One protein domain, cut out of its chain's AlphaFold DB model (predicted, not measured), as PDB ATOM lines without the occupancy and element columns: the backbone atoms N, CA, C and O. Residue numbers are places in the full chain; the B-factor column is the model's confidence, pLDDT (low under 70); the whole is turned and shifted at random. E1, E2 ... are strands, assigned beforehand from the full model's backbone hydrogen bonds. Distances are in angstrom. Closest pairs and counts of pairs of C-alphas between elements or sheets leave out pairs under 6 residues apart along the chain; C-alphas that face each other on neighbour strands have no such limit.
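What this domain is: This is residues 39 to 48 and 205 to 302 of the 305 residues of an uncharacterized protein of Clostridium sp. CAG:1193 (UniProt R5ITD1). A seven-stranded, strongly twisted antiparallel sheet curls like part of a barrel and folds back on itself at the bent strand E11, with the leaf E8 E7 E6 E5 facing the leaf E10 E9. Two small strand pairs, E1 with E4 and E2 with E3, form a head at the other end of the long axis from E9 and E10. The printed part has 108 residues, with no named helix and eleven strands in the order E1 to E11; the class is all strand. The large sheet runs E8 E7 E6 E5 E11 E10 E9. The whole is compact, with a radius of gyration of the C-alphas of 13.6 A, yet elongated, spanning 42 by 25 by 23 A.

How they stand to each other: In the large sheet E11, residues 292 to 301, bends by 103 degrees at residue 296 and is the hinge of the folded sheet. Its residues 297 to 301 pair with E5, residues 230 to 236, where N 233 and O 300 are 2.9 A apart. Its residues 292 to 296 pair with E10, residues 282 to 287, where N 283 and O 295 are 2.8 A apart. E10 forms a hairpin with the edge strand E9, residues 272 to 278, with N 284 and O 276 2.8 A apart. E5 forms a hairpin with E6, residues 247 to 251, at 158 degrees between directions, with N 234 and O 248 2.8 A apart. E6 and E7, residues 256 to 259, are a hairpin with N 249 and O 257 2.7 A apart. E7 and the edge strand E8, residues 265 to 267, are a hairpin with N 258 and O 266 2.9 A apart. E5 E6 E7 E8 and E9 E10 E11 are meanders, each strand the antiparallel neighbour of the one before. Antiparallel E1, residues 42 to 45, and E4, residues 218 to 220, have N 43 and O 219 2.7 A apart. The hairpin of E2, residues 205 to 207, and E3, residues 212 to 214, has N 205 and O 213 2.9 A apart. The closest C-alphas of E3 and E4, Ser 213 and Met 219, are 4.1 A apart. Residues 39 to 40 pair with residues 265 to 266 of E8.

Where its parts are: E1 begins at C-alpha 42, (-11.776, 42.938, 19.062). First to last C-alpha, E5 is 17.1 A long, E9 16.6 A, E10 16.2 A and E11 19.0 A. E11 ends at C-alpha 301, (-17.025, 46.725, 41.993).

The domain as a whole: The two farthest C-alphas, Glu 47 and Asp 279, are 42.6 A apart. Residues 49 to 204 are not printed, and C-alphas 48 and 205 are 12.9 A apart across the cut. Of the links that are printed whole, none is long. The mean pLDDT of the printed part is 87.6; residues 47 to 48 and 240 to 243 are under 70.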
ATOM      1  N   ARG A  39      -2.056  40.213  23.446       86.62
ATOM      2  CA  ARG A  39      -2.964  40.968  22.586       86.62
ATOM      3  C   ARG A  39      -4.192  40.114  22.285       86.62
ATOM      4  O   ARG A  39      -4.058  38.964  21.869       86.62
ATOM      5  N   LEU A  40      -5.364  40.706  22.459       87.56
ATOM      6  CA  LEU A  40      -6.648  40.137  22.086       87.56
ATOM      7  C   LEU A  40      -7.172  40.815  20.826       87.56
ATOM      8  O   LEU A  40      -6.873  41.983  20.546       87.56
ATOM      9  N   ASP A  41      -7.980  40.072  20.084       88.25
ATOM     10  CA  ASP A  41      -8.771  40.638  19.005       88.25
ATOM     11  C   ASP A  41      -9.986  41.372  19.576       88.25
ATOM     12  O   ASP A  41     -10.516  41.027  20.634       88.25
ATOM     13  N   LEU A  42     -10.445  42.389  18.851       90.94
ATOM     14  CA  LEU A  42     -11.776  42.938  19.062       90.94
ATOM     15  C   LEU A  42     -12.791  42.075  18.306       90.94
ATOM     16  O   LEU A  42     -12.534  41.603  17.197       90.94
ATOM     17  N   GLY A  43     -13.942  41.866  18.926       88.38
ATOM     18  CA  GLY A  43     -15.070  41.159  18.348       88.38
ATOM     19  C   GLY A  43     -15.817  41.993  17.312       88.38
ATOM     20  O   GLY A  43     -15.433  43.103  16.943       88.38
ATOM     21  N   SER A  44     -16.935  41.444  16.843       85.44
ATOM     22  CA  SER A  44     -17.837  42.155  15.941       85.44
ATOM     23  C   SER A  44     -18.383  43.425  16.589       85.44
ATOM     24  O   SER A  44     -18.609  43.474  17.803       85.44
ATOM     25  N   LYS A  45     -18.670  44.429  15.757       84.12
ATOM     26  CA  LYS A  45     -19.447  45.584  16.197       84.12
ATOM     27  C   LYS A  45     -20.799  45.135  16.724       84.12
ATOM     28  O   LYS A  45     -21.447  44.281  16.119       84.12
ATOM     29  N   VAL A  46     -21.229  45.741  17.821       77.31
ATOM     30  CA  VAL A  46     -22.586  45.577  18.327       77.31
ATOM     31  C   VAL A  46     -23.554  46.076  17.270       77.31
ATOM     32  O   VAL A  46     -23.571  47.255  16.909       77.31
ATOM     33  N   GLU A  47     -24.370  45.156  16.778       69.94
ATOM     34  CA  GLU A  47     -25.532  45.497  15.984       69.94
ATOM     35  C   GLU A  47     -26.673  45.816  16.936       69.94
ATOM     36  O   GLU A  47     -27.240  44.956  17.607       69.94
ATOM     37  N   PHE A  48     -26.994  47.096  17.020       65.88
ATOM     38  CA  PHE A  48     -28.159  47.531  17.757       65.88
ATOM     39  C   PHE A  48     -29.426  47.209  16.959       65.88
ATOM     40  O   PHE A  48     -29.457  47.343  15.734       65.88
ATOM     41  N   ILE A 205     -18.231  50.985  26.637       86.94
ATOM     42  CA  ILE A 205     -19.671  50.845  26.849       86.94
ATOM     43  C   ILE A 205     -19.885  49.555  27.627       86.94
ATOM     44  O   ILE A 205     -19.424  48.506  27.185       86.94
ATOM     45  N   VAL A 206     -20.588  49.625  28.753       88.50
ATOM     46  CA  VAL A 206     -20.984  48.454  29.541       88.50
ATOM     47  C   VAL A 206     -22.485  48.238  29.383       88.50
ATOM     48  O   VAL A 206     -23.275  49.152  29.633       88.50
ATOM     49  N   TYR A 207     -22.866  47.039  28.956       87.19
ATOM     50  CA  TYR A 207     -24.251  46.637  28.723       87.19
ATOM     51  C   TYR A 207     -24.887  46.017  29.970       87.19
ATOM     52  O   TYR A 207     -24.196  45.639  30.915       87.19
ATOM     53  N   SER A 208     -26.215  45.881  29.963       84.69
ATOM     54  CA  SER A 208     -27.001  45.319  31.072       84.69
ATOM     55  C   SER A 208     -26.591  43.899  31.487       84.69
ATOM     56  O   SER A 208     -26.761  43.526  32.645       84.69
ATOM     57  N   ASP A 209     -26.009  43.112  30.580       87.00
ATOM     58  CA  ASP A 209     -25.504  41.763  30.857       87.00
ATOM     59  C   ASP A 209     -24.014  41.727  31.272       87.00
ATOM     60  O   ASP A 209     -23.385  40.658  31.253       87.00
ATOM     61  N   ASN A 210     -23.467  42.894  31.631       89.06
ATOM     62  CA  ASN A 210     -22.074  43.188  31.970       89.06
ATOM     63  C   ASN A 210     -21.061  42.954  30.847       89.06
ATOM     64  O   ASN A 210     -19.857  43.018  31.106       89.06
ATOM     65  N   THR A 211     -21.504  42.692  29.613       92.44
ATOM     66  CA  THR A 211     -20.574  42.696  28.484       92.44
ATOM     67  C   THR A 211     -20.090  44.107  28.180       92.44
ATOM     68  O   THR A 211     -20.728  45.097  28.547       92.44
ATOM     69  N   VAL A 212     -18.930  44.204  27.534       92.19
ATOM     70  CA  VAL A 212     -18.271  45.485  27.283       92.19
ATOM     71  C   VAL A 212     -17.806  45.609  25.835       92.19
ATOM     72  O   VAL A 212     -17.296  44.655  25.244       92.19
ATOM     73  N   SER A 213     -17.967  46.801  25.263       90.62
ATOM     74  CA  SER A 213     -17.407  47.182  23.965       90.62
ATOM     75  C   SER A 213     -16.532  48.428  24.084       90.62
ATOM     76  O   SER A 213     -16.583  49.159  25.078       90.62
ATOM     77  N   THR A 214     -15.764  48.716  23.038       88.50
ATOM     78  CA  THR A 214     -15.157  50.038  22.838       88.50
ATOM     79  C   THR A 214     -16.243  51.100  22.630       88.50
ATOM     80  O   THR A 214     -17.399  50.781  22.321       88.50
ATOM     81  N   LEU A 215     -15.871  52.382  22.703       80.56
ATOM     82  CA  LEU A 215     -16.745  53.486  22.284       80.56
ATOM     83  C   LEU A 215     -17.153  53.451  20.804       80.56
ATOM     84  O   LEU A 215     -18.060  54.174  20.419       80.56
ATOM     85  N   ASN A 216     -16.508  52.644  19.963       77.81
ATOM     86  CA  ASN A 216     -16.894  52.482  18.559       77.81
ATOM     87  C   ASN A 216     -17.845  51.289  18.350       77.81
ATOM     88  O   ASN A 216     -18.192  50.969  17.204       77.81
ATOM     89  N   GLY A 217     -18.260  50.646  19.447       81.69
ATOM     90  CA  GLY A 217     -19.153  49.494  19.470       81.69
ATOM     91  C   GLY A 217     -18.462  48.160  19.204       81.69
ATOM     92  O   GLY A 217     -19.159  47.167  19.057       81.69
ATOM     93  N   ASP A 218     -17.130  48.102  19.115       89.06
ATOM     94  CA  ASP A 218     -16.411  46.840  18.899       89.06
ATOM     95  C   ASP A 218     -16.384  46.039  20.209       89.06
ATOM     96  O   ASP A 218     -15.866  46.525  21.218       89.06
ATOM     97  N   MET A 219     -16.970  44.838  20.230       92.69
ATOM     98  CA  MET A 219     -17.040  44.025  21.450       92.69
ATOM     99  C   MET A 219     -15.650  43.620  21.939       92.69
ATOM    100  O   MET A 219     -14.798  43.225  21.149       92.69
ATOM    101  N   LEU A 220     -15.418  43.660  23.249       94.12
ATOM    102  CA  LEU A 220     -14.212  43.076  23.830       94.12
ATOM    103  C   LEU A 220     -14.444  41.573  23.987       94.12
ATOM    104  O   LEU A 220     -15.413  41.148  24.626       94.12
ATOM    105  N   VAL A 221     -13.549  40.769  23.420       93.31
ATOM    106  CA  VAL A 221     -13.624  39.306  23.474       93.31
ATOM    107  C   VAL A 221     -12.367  38.727  24.108       93.31
ATOM    108  O   VAL A 221     -11.274  39.261  23.937       93.31
ATOM    109  N   GLY A 222     -12.528  37.649  24.875       89.44
ATOM    110  CA  GLY A 222     -11.416  36.906  25.464       89.44
ATOM    111  C   GLY A 222     -10.751  35.969  24.452       89.44
ATOM    112  O   GLY A 222     -11.157  35.883  23.293       89.44
ATOM    113  N   TYR A 223      -9.755  35.199  24.900       85.81
ATOM    114  CA  TYR A 223      -9.075  34.200  24.054       85.81
ATOM    115  C   TYR A 223      -9.991  33.099  23.522       85.81
ATOM    116  O   TYR A 223      -9.687  32.469  22.515       85.81
ATOM    117  N   ASP A 224     -11.094  32.833  24.215       85.88
ATOM    118  CA  ASP A 224     -12.101  31.864  23.797       85.88
ATOM    119  C   ASP A 224     -13.097  32.451  22.781       85.88
ATOM    120  O   ASP A 224     -14.097  31.807  22.456       85.88
ATOM    121  N   HIS A 225     -12.828  33.670  22.297       85.19
ATOM    122  CA  HIS A 225     -13.669  34.461  21.404       85.19
ATOM    123  C   HIS A 225     -15.080  34.724  21.943       85.19
ATOM    124  O   HIS A 225     -15.987  35.055  21.175       85.19
ATOM    125  N   LYS A 226     -15.289  34.604  23.260       91.12
ATOM    126  CA  LYS A 226     -16.535  35.018  23.903       91.12
ATOM    127  C   LYS A 226     -16.424  36.446  24.412       91.12
ATOM    128  O   LYS A 226     -15.347  36.906  24.788       91.12
ATOM    129  N   ASN A 227     -17.563  37.134  24.453       94.31
ATOM    130  CA  ASN A 227     -17.652  38.484  24.998       94.31
ATOM    131  C   ASN A 227     -17.195  38.496  26.458       94.31
ATOM    132  O   ASN A 227     -17.681  37.713  27.281       94.31
ATOM    133  N   ILE A 228     -16.293  39.418  26.773       94.75
ATOM    134  CA  ILE A 228     -15.833  39.657  28.137       94.75
ATOM    135  C   ILE A 228     -16.988  40.239  28.947       94.75
ATOM    136  O   ILE A 228     -17.652  41.173  28.499       94.75
ATOM    137  N   LYS A 229     -17.195  39.696  30.151       94.44
ATOM    138  CA  LYS A 229     -18.115  40.232  31.157       94.44
ATOM    139  C   LYS A 229     -17.335  40.802  32.327       94.44
ATOM    140  O   LYS A 229     -16.361  40.191  32.765       94.44
ATOM    141  N   LEU A 230     -17.765  41.955  32.825       93.31
ATOM    142  CA  LEU A 230     -17.080  42.680  33.890       93.31
ATOM    143  C   LEU A 230     -17.660  42.379  35.272       93.31
ATOM    144  O   LEU A 230     -18.872  42.235  35.435       93.31
ATOM    145  N   VAL A 231     -16.779  42.345  36.269       92.62
ATOM    146  CA  VAL A 231     -17.139  42.325  37.699       92.62
ATOM    147  C   VAL A 231     -16.734  43.610  38.412       92.62
ATOM    148  O   VAL A 231     -17.263  43.933  39.472       92.62
ATOM    149  N   GLY A 232     -15.814  44.368  37.821       91.12
ATOM    150  CA  GLY A 232     -15.284  45.596  38.383       91.12
ATOM    151  C   GLY A 232     -14.243  46.215  37.466       91.12
ATOM    152  O   GLY A 232     -13.993  45.744  36.355       91.12
ATOM    153  N   TYR A 233     -13.622  47.276  37.951       91.44
ATOM    154  CA  TYR A 233     -12.536  47.951  37.263       91.44
ATOM    155  C   TYR A 233     -11.591  48.602  38.262       91.44
ATOM    156  O   TYR A 233     -11.920  48.827  39.430       91.44
ATOM    157  N   VAL A 234     -10.417  48.942  37.760       90.31
ATOM    158  CA  VAL A 234      -9.383  49.658  38.476       90.31
ATOM    159  C   VAL A 234      -9.007  50.901  37.686       90.31
ATOM    160  O   VAL A 234      -8.685  50.801  36.504       90.31
ATOM    161  N   GLN A 235      -9.010  52.057  38.344       89.56
ATOM    162  CA  GLN A 235      -8.385  53.271  37.832       89.56
ATOM    163  C   GLN A 235      -6.960  53.372  38.368       89.56
ATOM    164  O   GLN A 235      -6.749  53.311  39.581       89.56
ATOM    165  N   PHE A 236      -5.998  53.558  37.470       87.44
ATOM    166  CA  PHE A 236      -4.587  53.699  37.800       87.44
ATOM    167  C   PHE A 236      -4.205  55.183  37.858       87.44
ATOM    168  O   PHE A 236      -4.482  55.942  36.932       87.44
ATOM    169  N   ASN A 237      -3.555  55.592  38.948       86.88
ATOM    170  CA  ASN A 237      -3.021  56.948  39.141       86.88
ATOM    171  C   ASN A 237      -1.496  56.999  38.949       86.88
ATOM    172  O   ASN A 237      -0.849  57.986  39.305       86.88
ATOM    173  N   GLU A 238      -0.916  55.922  38.430       81.62
ATOM    174  CA  GLU A 238       0.491  55.813  38.076       81.62
ATOM    175  C   GLU A 238       0.685  54.786  36.959       81.62
ATOM    176  O   GLU A 238      -0.176  53.945  36.697       81.62
ATOM    177  N   ASP A 239       1.832  54.874  36.292       78.19
ATOM    178  CA  ASP A 239       2.194  53.983  35.197       78.19
ATOM    179  C   ASP A 239       2.557  52.600  35.743       78.19
ATOM    180  O   ASP A 239       3.595  52.426  36.380       78.19
ATOM    181  N   ILE A 240       1.712  51.611  35.471       69.88
ATOM    182  CA  ILE A 240       1.869  50.255  36.030       69.88
ATOM    183  C   ILE A 240       2.253  49.200  35.001       69.88
ATOM    184  O   ILE A 240       2.725  48.118  35.338       69.88
ATOM    185  N   PHE A 241       2.056  49.525  33.729       68.50
ATOM    186  CA  PHE A 241       2.435  48.701  32.598       68.50
ATOM    187  C   PHE A 241       3.233  49.559  31.636       68.50
ATOM    188  O   PHE A 241       3.073  50.780  31.590       68.50
ATOM    189  N   ARG A 242       4.032  48.907  30.794       69.06
ATOM    190  CA  ARG A 242       4.712  49.569  29.679       69.06
ATOM    191  C   ARG A 242       3.751  50.398  28.821       69.06
ATOM    192  O   ARG A 242       4.122  51.472  28.361       69.06
ATOM    193  N   GLU A 243       2.522  49.907  28.676       67.25
ATOM    194  CA  GLU A 243       1.459  50.537  27.891       67.25
ATOM    195  C   GLU A 243       0.640  51.588  28.639       67.25
ATOM    196  O   GLU A 243      -0.216  52.224  28.034       67.25
ATOM    197  N   LYS A 244       0.922  51.797  29.932       79.81
ATOM    198  CA  LYS A 244       0.372  52.890  30.747       79.81
ATOM    199  C   LYS A 244      -1.147  53.083  30.601       79.81
ATOM    200  O   LYS A 244      -1.598  54.208  30.370       79.81
ATOM    201  N   PRO A 245      -1.967  52.018  30.691       84.00
ATOM    202  CA  PRO A 245      -3.404  52.201  30.641       84.00
ATOM    203  C   PRO A 245      -3.850  52.980  31.876       84.00
ATOM    204  O   PRO A 245      -3.401  52.718  32.986       84.00
ATOM    205  N   GLU A 246      -4.782  53.905  31.689       85.44
ATOM    206  CA  GLU A 246      -5.413  54.623  32.805       85.44
ATOM    207  C   GLU A 246      -6.384  53.722  33.584       85.44
ATOM    208  O   GLU A 246      -6.728  54.011  34.727       85.44
ATOM    209  N   ILE A 247      -6.876  52.648  32.949       88.81
ATOM    210  CA  ILE A 247      -7.939  51.790  33.480       88.81
ATOM    211  C   ILE A 247      -7.705  50.337  33.105       88.81
ATOM    212  O   ILE A 247      -7.443  50.025  31.941       88.81
ATOM    213  N   GLY A 248      -7.901  49.459  34.083       91.06
ATOM    214  CA  GLY A 248      -7.963  48.017  33.919       91.06
ATOM    215  C   GLY A 248      -9.359  47.493  34.236       91.06
ATOM    216  O   GLY A 248      -9.957  47.840  35.248       91.06
ATOM    217  N   LEU A 249      -9.886  46.657  33.358       93.31
ATOM    218  CA  LEU A 249     -11.172  45.993  33.473       93.31
ATOM    219  C   LEU A 249     -10.979  44.633  34.139       93.31
ATOM    220  O   LEU A 249     -10.127  43.857  33.708       93.31
ATOM    221  N   ILE A 250     -11.777  44.337  35.164       93.75
ATOM    222  CA  ILE A 250     -11.737  43.052  35.863       93.75
ATOM    223  C   ILE A 250     -12.857  42.180  35.322       93.75
ATOM    224  O   ILE A 250     -14.033  42.559  35.383       93.75
ATOM    225  N   THR A 251     -12.500  41.021  34.779       94.31
ATOM    226  CA  THR A 251     -13.462  40.116  34.144       94.31
ATOM    227  C   THR A 251     -14.042  39.111  35.140       94.31
ATOM    228  O   THR A 251     -13.507  38.895  36.226       94.31
ATOM    229  N   THR A 252     -15.128  38.442  34.758       93.00
ATOM    230  CA  THR A 252     -15.694  37.306  35.511       93.00
ATOM    231  C   THR A 252     -14.774  36.087  35.585       93.00
ATOM    232  O   THR A 252     -15.047  35.182  36.366       93.00
ATOM    233  N   ASN A 253     -13.721  36.044  34.766       92.00
ATOM    234  CA  ASN A 253     -12.715  34.982  34.770       92.00
ATOM    235  C   ASN A 253     -11.485  35.364  35.614       92.00
ATOM    236  O   ASN A 253     -10.454  34.707  35.534       92.00
ATOM    237  N   ASP A 254     -11.602  36.425  36.415       92.75
ATOM    238  CA  ASP A 254     -10.522  37.022  37.196       92.75
ATOM    239  C   ASP A 254      -9.368  37.584  36.346       92.75
ATOM    240  O   ASP A 254      -8.245  37.727  36.827       92.75
ATOM    241  N   ASP A 255      -9.615  37.936  35.086       92.62
ATOM    242  CA  ASP A 255      -8.591  38.545  34.239       92.62
ATOM    243  C   ASP A 255      -8.536  40.064  34.428       92.62
ATOM    244  O   ASP A 255      -9.553  40.711  34.694       92.62
ATOM    245  N   LEU A 256      -7.356  40.643  34.196       92.31
ATOM    246  CA  LEU A 256      -7.178  42.084  34.031       92.31
ATOM    247  C   LEU A 256      -7.028  42.416  32.548       92.31
ATOM    248  O   LEU A 256      -6.038  42.039  31.926       92.31
ATOM    249  N   VAL A 257      -7.980  43.154  31.990       92.62
ATOM    250  CA  VAL A 257      -8.021  43.510  30.567       92.62
ATOM    251  C   VAL A 257      -7.953  45.023  30.405       92.62
ATOM    252  O   VAL A 257      -8.587  45.753  31.155       92.62
ATOM    253  N   PHE A 258      -7.219  45.536  29.426       89.88
ATOM    254  CA  PHE A 258      -7.157  46.974  29.166       89.88
ATOM    255  C   PHE A 258      -6.941  47.281  27.687       89.88
ATOM    256  O   PHE A 258      -6.314  46.517  26.954       89.88
ATOM    257  N   LEU A 259      -7.450  48.431  27.251       87.75
ATOM    258  CA  LEU A 259      -7.091  49.021  25.968       87.75
ATOM    259  C   LEU A 259      -5.814  49.850  26.120       87.75
ATOM    260  O   LEU A 259      -5.747  50.745  26.964       87.75
ATOM    261  N   GLN A 260      -4.826  49.577  25.272       81.81
ATOM    262  CA  GLN A 260      -3.691  50.478  25.050       81.81
ATOM    263  C   GLN A 260      -4.139  51.697  24.226       81.81
ATOM    264  O   GLN A 260      -3.751  52.827  24.506       81.81
ATOM    265  N   ASP A 261      -4.984  51.464  23.220       80.50
ATOM    266  CA  ASP A 261      -5.625  52.485  22.391       80.50
ATOM    267  C   ASP A 261      -6.996  51.988  21.890       80.50
ATOM    268  O   ASP A 261      -7.456  50.922  22.291       80.50
ATOM    269  N   GLU A 262      -7.653  52.729  20.992       75.62
ATOM    270  CA  GLU A 262      -8.991  52.393  20.470       75.62
ATOM    271  C   GLU A 262      -9.110  51.017  19.780       75.62
ATOM    272  O   GLU A 262     -10.224  50.579  19.492       75.62
ATOM    273  N   LYS A 263      -7.995  50.350  19.460       80.69
ATOM    274  CA  LYS A 263      -7.953  49.115  18.656       80.69
ATOM    275  C   LYS A 263      -7.171  47.977  19.301       80.69
ATOM    276  O   LYS A 263      -7.291  46.837  18.852       80.69
ATOM    277  N   HIS A 264      -6.336  48.272  20.290       85.94
ATOM    278  CA  HIS A 264      -5.394  47.314  20.851       85.94
ATOM    279  C   HIS A 264      -5.806  46.911  22.267       85.94
ATOM    280  O   HIS A 264      -5.512  47.606  23.240       85.94
ATOM    281  N   LEU A 265      -6.496  45.770  22.358       90.81
ATOM    282  CA  LEU A 265      -6.912  45.133  23.606       90.81
ATOM    283  C   LEU A 265      -5.824  44.185  24.111       90.81
ATOM    284  O   LEU A 265      -5.278  43.398  23.338       90.81
ATOM    285  N   TYR A 266      -5.547  44.231  25.409       89.56
ATOM    286  CA  TYR A 266      -4.600  43.345  26.074       89.56
ATOM    287  C   TYR A 266      -5.204  42.748  27.331       89.56
ATOM    288  O   TYR A 266      -6.013  43.375  28.009       89.56
ATOM    289  N   ILE A 267      -4.747  41.551  27.666       90.31
ATOM    290  CA  ILE A 267      -5.081  40.843  28.898       90.31
ATOM    291  C   ILE A 267      -3.798  40.516  29.640       90.31
ATOM    292  O   ILE A 267      -2.904  39.870  29.100       90.31
ATOM    293  N   TYR A 268      -3.694  40.969  30.878       89.19
ATOM    294  CA  TYR A 268      -2.539  40.710  31.718       89.19
ATOM    295  C   TYR A 268      -2.329  39.205  31.908       89.19
ATOM    296  O   TYR A 268      -3.274  38.428  32.011       89.19
ATOM    297  N   ASN A 269      -1.069  38.786  31.955       85.81
ATOM    298  CA  ASN A 269      -0.691  37.374  31.972       85.81
ATOM    299  C   ASN A 269      -0.924  36.670  33.322       85.81
ATOM    300  O   ASN A 269      -0.663  35.471  33.421       85.81
ATOM    301  N   LYS A 270      -1.387  37.390  34.351       88.56
ATOM    302  CA  LYS A 270      -1.731  36.822  35.654       88.56
ATOM    303  C   LYS A 270      -3.204  37.015  35.972       88.56
ATOM    304  O   LYS A 270      -3.716  38.131  35.929       88.56
ATOM    305  N   GLU A 271      -3.827  35.926  36.397       91.50
ATOM    306  CA  GLU A 271      -5.179  35.928  36.939       91.50
ATOM    307  C   GLU A 271      -5.196  36.504  38.358       91.50
ATOM    308  O   GLU A 271      -4.346  36.195  39.207       91.50
ATOM    309  N   ILE A 272      -6.198  37.328  38.617       93.06
ATOM    310  CA  ILE A 272      -6.456  37.987  39.886       93.06
ATOM    311  C   ILE A 272      -7.069  36.980  40.864       93.06
ATOM    312  O   ILE A 272      -7.817  36.074  40.516       93.06
ATOM    313  N   LYS A 273      -6.710  37.117  42.132       93.62
ATOM    314  CA  LYS A 273      -7.293  36.382  43.256       93.62
ATOM    315  C   LYS A 273      -8.157  37.306  44.103       93.62
ATOM    316  O   LYS A 273      -9.253  36.932  44.512       93.62
ATOM    317  N   SER A 274      -7.660  38.508  44.377       92.38
ATOM    318  CA  SER A 274      -8.387  39.551  45.095       92.38
ATOM    319  C   SER A 274      -7.798  40.926  44.802       92.38
ATOM    320  O   SER A 274      -6.645  41.056  44.387       92.38
ATOM    321  N   ILE A 275      -8.613  41.954  45.024       92.38
ATOM    322  CA  ILE A 275      -8.197  43.353  44.991       92.38
ATOM    323  C   ILE A 275      -8.633  43.977  46.308       92.38
ATOM    324  O   ILE A 275      -9.796  43.851  46.700       92.38
ATOM    325  N   GLU A 276      -7.702  44.633  46.985       91.94
ATOM    326  CA  GLU A 276      -7.932  45.281  48.272       91.94
ATOM    327  C   GLU A 276      -7.633  46.774  48.150       91.94
ATOM    328  O   GLU A 276      -6.581  47.157  47.643       91.94
ATOM    329  N   GLN A 277      -8.560  47.625  48.598       91.00
ATOM    330  CA  GLN A 277      -8.315  49.063  48.697       91.00
ATOM    331  C   GLN A 277      -7.590  49.348  50.017       91.00
ATOM    332  O   GLN A 277      -8.111  49.062  51.094       91.00
ATOM    333  N   ILE A 278      -6.404  49.943  49.924       88.94
ATOM    334  CA  ILE A 278      -5.531  50.306  51.041       88.94
ATOM    335  C   ILE A 278      -5.509  51.830  51.172       88.94
ATOM    336  O   ILE A 278      -5.233  52.550  50.208       88.94
ATOM    337  N   ASP A 279      -5.821  52.323  52.370       84.19
ATOM    338  CA  ASP A 279      -5.752  53.740  52.758       84.19
ATOM    339  C   ASP A 279      -6.505  54.720  51.833       84.19
ATOM    340  O   ASP A 279      -6.262  55.922  51.858       84.19
ATOM    341  N   GLY A 280      -7.428  54.223  51.001       81.19
ATOM    342  CA  GLY A 280      -8.227  55.033  50.076       81.19
ATOM    343  C   GLY A 280      -7.461  55.658  48.905       81.19
ATOM    344  O   GLY A 280      -8.072  56.375  48.129       81.19
ATOM    345  N   GLU A 281      -6.163  55.402  48.742       87.88
ATOM    346  CA  GLU A 281      -5.361  55.940  47.622       87.88
ATOM    347  C   GLU A 281      -4.545  54.864  46.899       87.88
ATOM    348  O   GLU A 281      -3.997  55.101  45.818       87.88
ATOM    349  N   LYS A 282      -4.455  53.674  47.497       91.62
ATOM    350  CA  LYS A 282      -3.740  52.533  46.948       91.62
ATOM    351  C   LYS A 282      -4.656  51.337  46.819       91.62
ATOM    352  O   LYS A 282      -5.590  51.154  47.592       91.62
ATOM    353  N   ILE A 283      -4.323  50.486  45.875       92.38
ATOM    354  CA  ILE A 283      -4.881  49.155  45.735       92.38
ATOM    355  C   ILE A 283      -3.751  48.142  45.818       92.38
ATOM    356  O   ILE A 283      -2.632  48.403  45.373       92.38
ATOM    357  N   GLN A 284      -4.063  46.970  46.343       92.38
ATOM    358  CA  GLN A 284      -3.226  45.795  46.215       92.38
ATOM    359  C   GLN A 284      -3.966  44.775  45.357       92.38
ATOM    360  O   GLN A 284      -5.054  44.326  45.715       92.38
ATOM    361  N   ILE A 285      -3.389  44.433  44.207       91.56
ATOM    362  CA  ILE A 285      -3.886  43.371  43.329       91.56
ATOM    363  C   ILE A 285      -3.099  42.112  43.667       91.56
ATOM    364  O   ILE A 285      -1.895  42.052  43.419       91.56
ATOM    365  N   ILE A 286      -3.772  41.120  44.239       92.94
ATOM    366  CA  ILE A 286      -3.191  39.826  44.598       92.94
ATOM    367  C   ILE A 286      -3.532  38.839  43.486       92.94
ATOM    368  O   ILE A 286      -4.699  38.695  43.122       92.94
ATOM    369  N   TYR A 287      -2.531  38.134  42.965       92.56
ATOM    370  CA  TYR A 287      -2.683  37.163  41.882       92.56
ATOM    371  C   TYR A 287      -2.803  35.727  42.409       92.56
ATOM    372  O   TYR A 287      -2.462  35.427  43.559       92.56
ATOM    373  N   LYS A 288      -3.281  34.801  41.568       92.31
ATOM    374  CA  LYS A 288      -3.450  33.382  41.950       92.31
ATOM    375  C   LYS A 288      -2.133  32.663  42.263       92.31
ATOM    376  O   LYS A 288      -2.133  31.722  43.052       92.31
ATOM    377  N   ASP A 289      -1.008  33.140  41.726       89.94
ATOM    378  CA  ASP A 289       0.342  32.671  42.079       89.94
ATOM    379  C   ASP A 289       0.849  33.216  43.438       89.94
ATOM    380  O   ASP A 289       1.960  32.900  43.859       89.94
ATOM    381  N   ASN A 290       0.015  33.987  44.150       89.44
ATOM    382  CA  ASN A 290       0.292  34.691  45.406       89.44
ATOM    383  C   ASN A 290       1.349  35.803  45.308       89.44
ATOM    384  O   ASN A 290       1.788  36.316  46.340       89.44
ATOM    385  N   THR A 291       1.737  36.216  44.101       89.94
ATOM    386  CA  THR A 291       2.399  37.512  43.915       89.94
ATOM    387  C   THR A 291       1.374  38.639  44.024       89.94
ATOM    388  O   THR A 291       0.167  38.407  43.912       89.94
ATOM    389  N   TYR A 292       1.834  39.866  44.250       89.06
ATOM    390  CA  TYR A 292       0.957  41.028  44.327       89.06
ATOM    391  C   TYR A 292       1.616  42.266  43.722       89.06
ATOM    392  O   TYR A 292       2.841  42.346  43.647       89.06
ATOM    393  N   HIS A 293       0.783  43.225  43.322       87.19
ATOM    394  CA  HIS A 293       1.195  44.580  42.958       87.19
ATOM    395  C   HIS A 293       0.471  45.588  43.842       87.19
ATOM    396  O   HIS A 293      -0.752  45.534  43.962       87.19
ATOM    397  N   GLU A 294       1.223  46.506  44.444       89.62
ATOM    398  CA  GLU A 294       0.675  47.680  45.125       89.62
ATOM    399  C   GLU A 294       0.777  48.886  44.211       89.62
ATOM    400  O   GLU A 294       1.853  49.195  43.704       89.62
ATOM    401  N   ILE A 295      -0.358  49.541  43.997       88.56
ATOM    402  CA  ILE A 295      -0.514  50.543  42.955       88.56
ATOM    403  C   ILE A 295      -1.329  51.709  43.504       88.56
ATOM    404  O   ILE A 295      -2.312  51.499  44.215       88.56
ATOM    405  N   LYS A 296      -0.981  52.946  43.154       90.44
ATOM    406  CA  LYS A 296      -1.871  54.093  43.380       90.44
ATOM    407  C   LYS A 296      -3.079  54.015  42.460       90.44
ATOM    408  O   LYS A 296      -2.944  54.019  41.238       90.44
ATOM    409  N   GLY A 297      -4.270  53.999  43.039       90.88
ATOM    410  CA  GLY A 297      -5.480  53.811  42.260       90.88
ATOM    411  C   GLY A 297      -6.714  53.530  43.094       90.88
ATOM    412  O   GLY A 297      -6.687  53.534  44.328       90.88
ATOM    413  N   TYR A 298      -7.800  53.263  42.377       90.62
ATOM    414  CA  TYR A 298      -9.116  53.017  42.948       90.62
ATOM    415  C   TYR A 298      -9.740  51.786  42.313       90.62
ATOM    416  O   TYR A 298      -9.831  51.697  41.088       90.62
ATOM    417  N   TYR A 299     -10.196  50.856  43.146       90.38
ATOM    418  CA  TYR A 299     -10.995  49.721  42.704       90.38
ATOM    419  C   TYR A 299     -12.483  50.023  42.878       90.38
ATOM    420  O   TYR A 299     -12.913  50.510  43.922       90.38
ATOM    421  N   THR A 300     -13.282  49.709  41.862       88.06
ATOM    422  CA  THR A 300     -14.744  49.785  41.932       88.06
ATOM    423  C   THR A 300     -15.351  48.461  41.490       88.06
ATOM    424  O   THR A 300     -15.054  47.959  40.405       88.06
ATOM    425  N   SER A 301     -16.227  47.907  42.329       87.31
ATOM    426  CA  SER A 301     -17.025  46.725  41.993       87.31
ATOM    427  C   SER A 301     -18.243  47.138  41.168       87.31
ATOM    428  O   SER A 301     -18.916  48.107  41.512       87.31
ATOM    429  N   LEU A 302     -18.533  46.404  40.093       81.25
ATOM    430  CA  LEU A 302     -19.760  46.556  39.294       81.25
ATOM    431  C   LEU A 302     -20.845  45.550  39.693       81.25
ATOM    432  O   LEU A 302     -21.991  45.670  39.271       81.25
TER     433      LEU A 302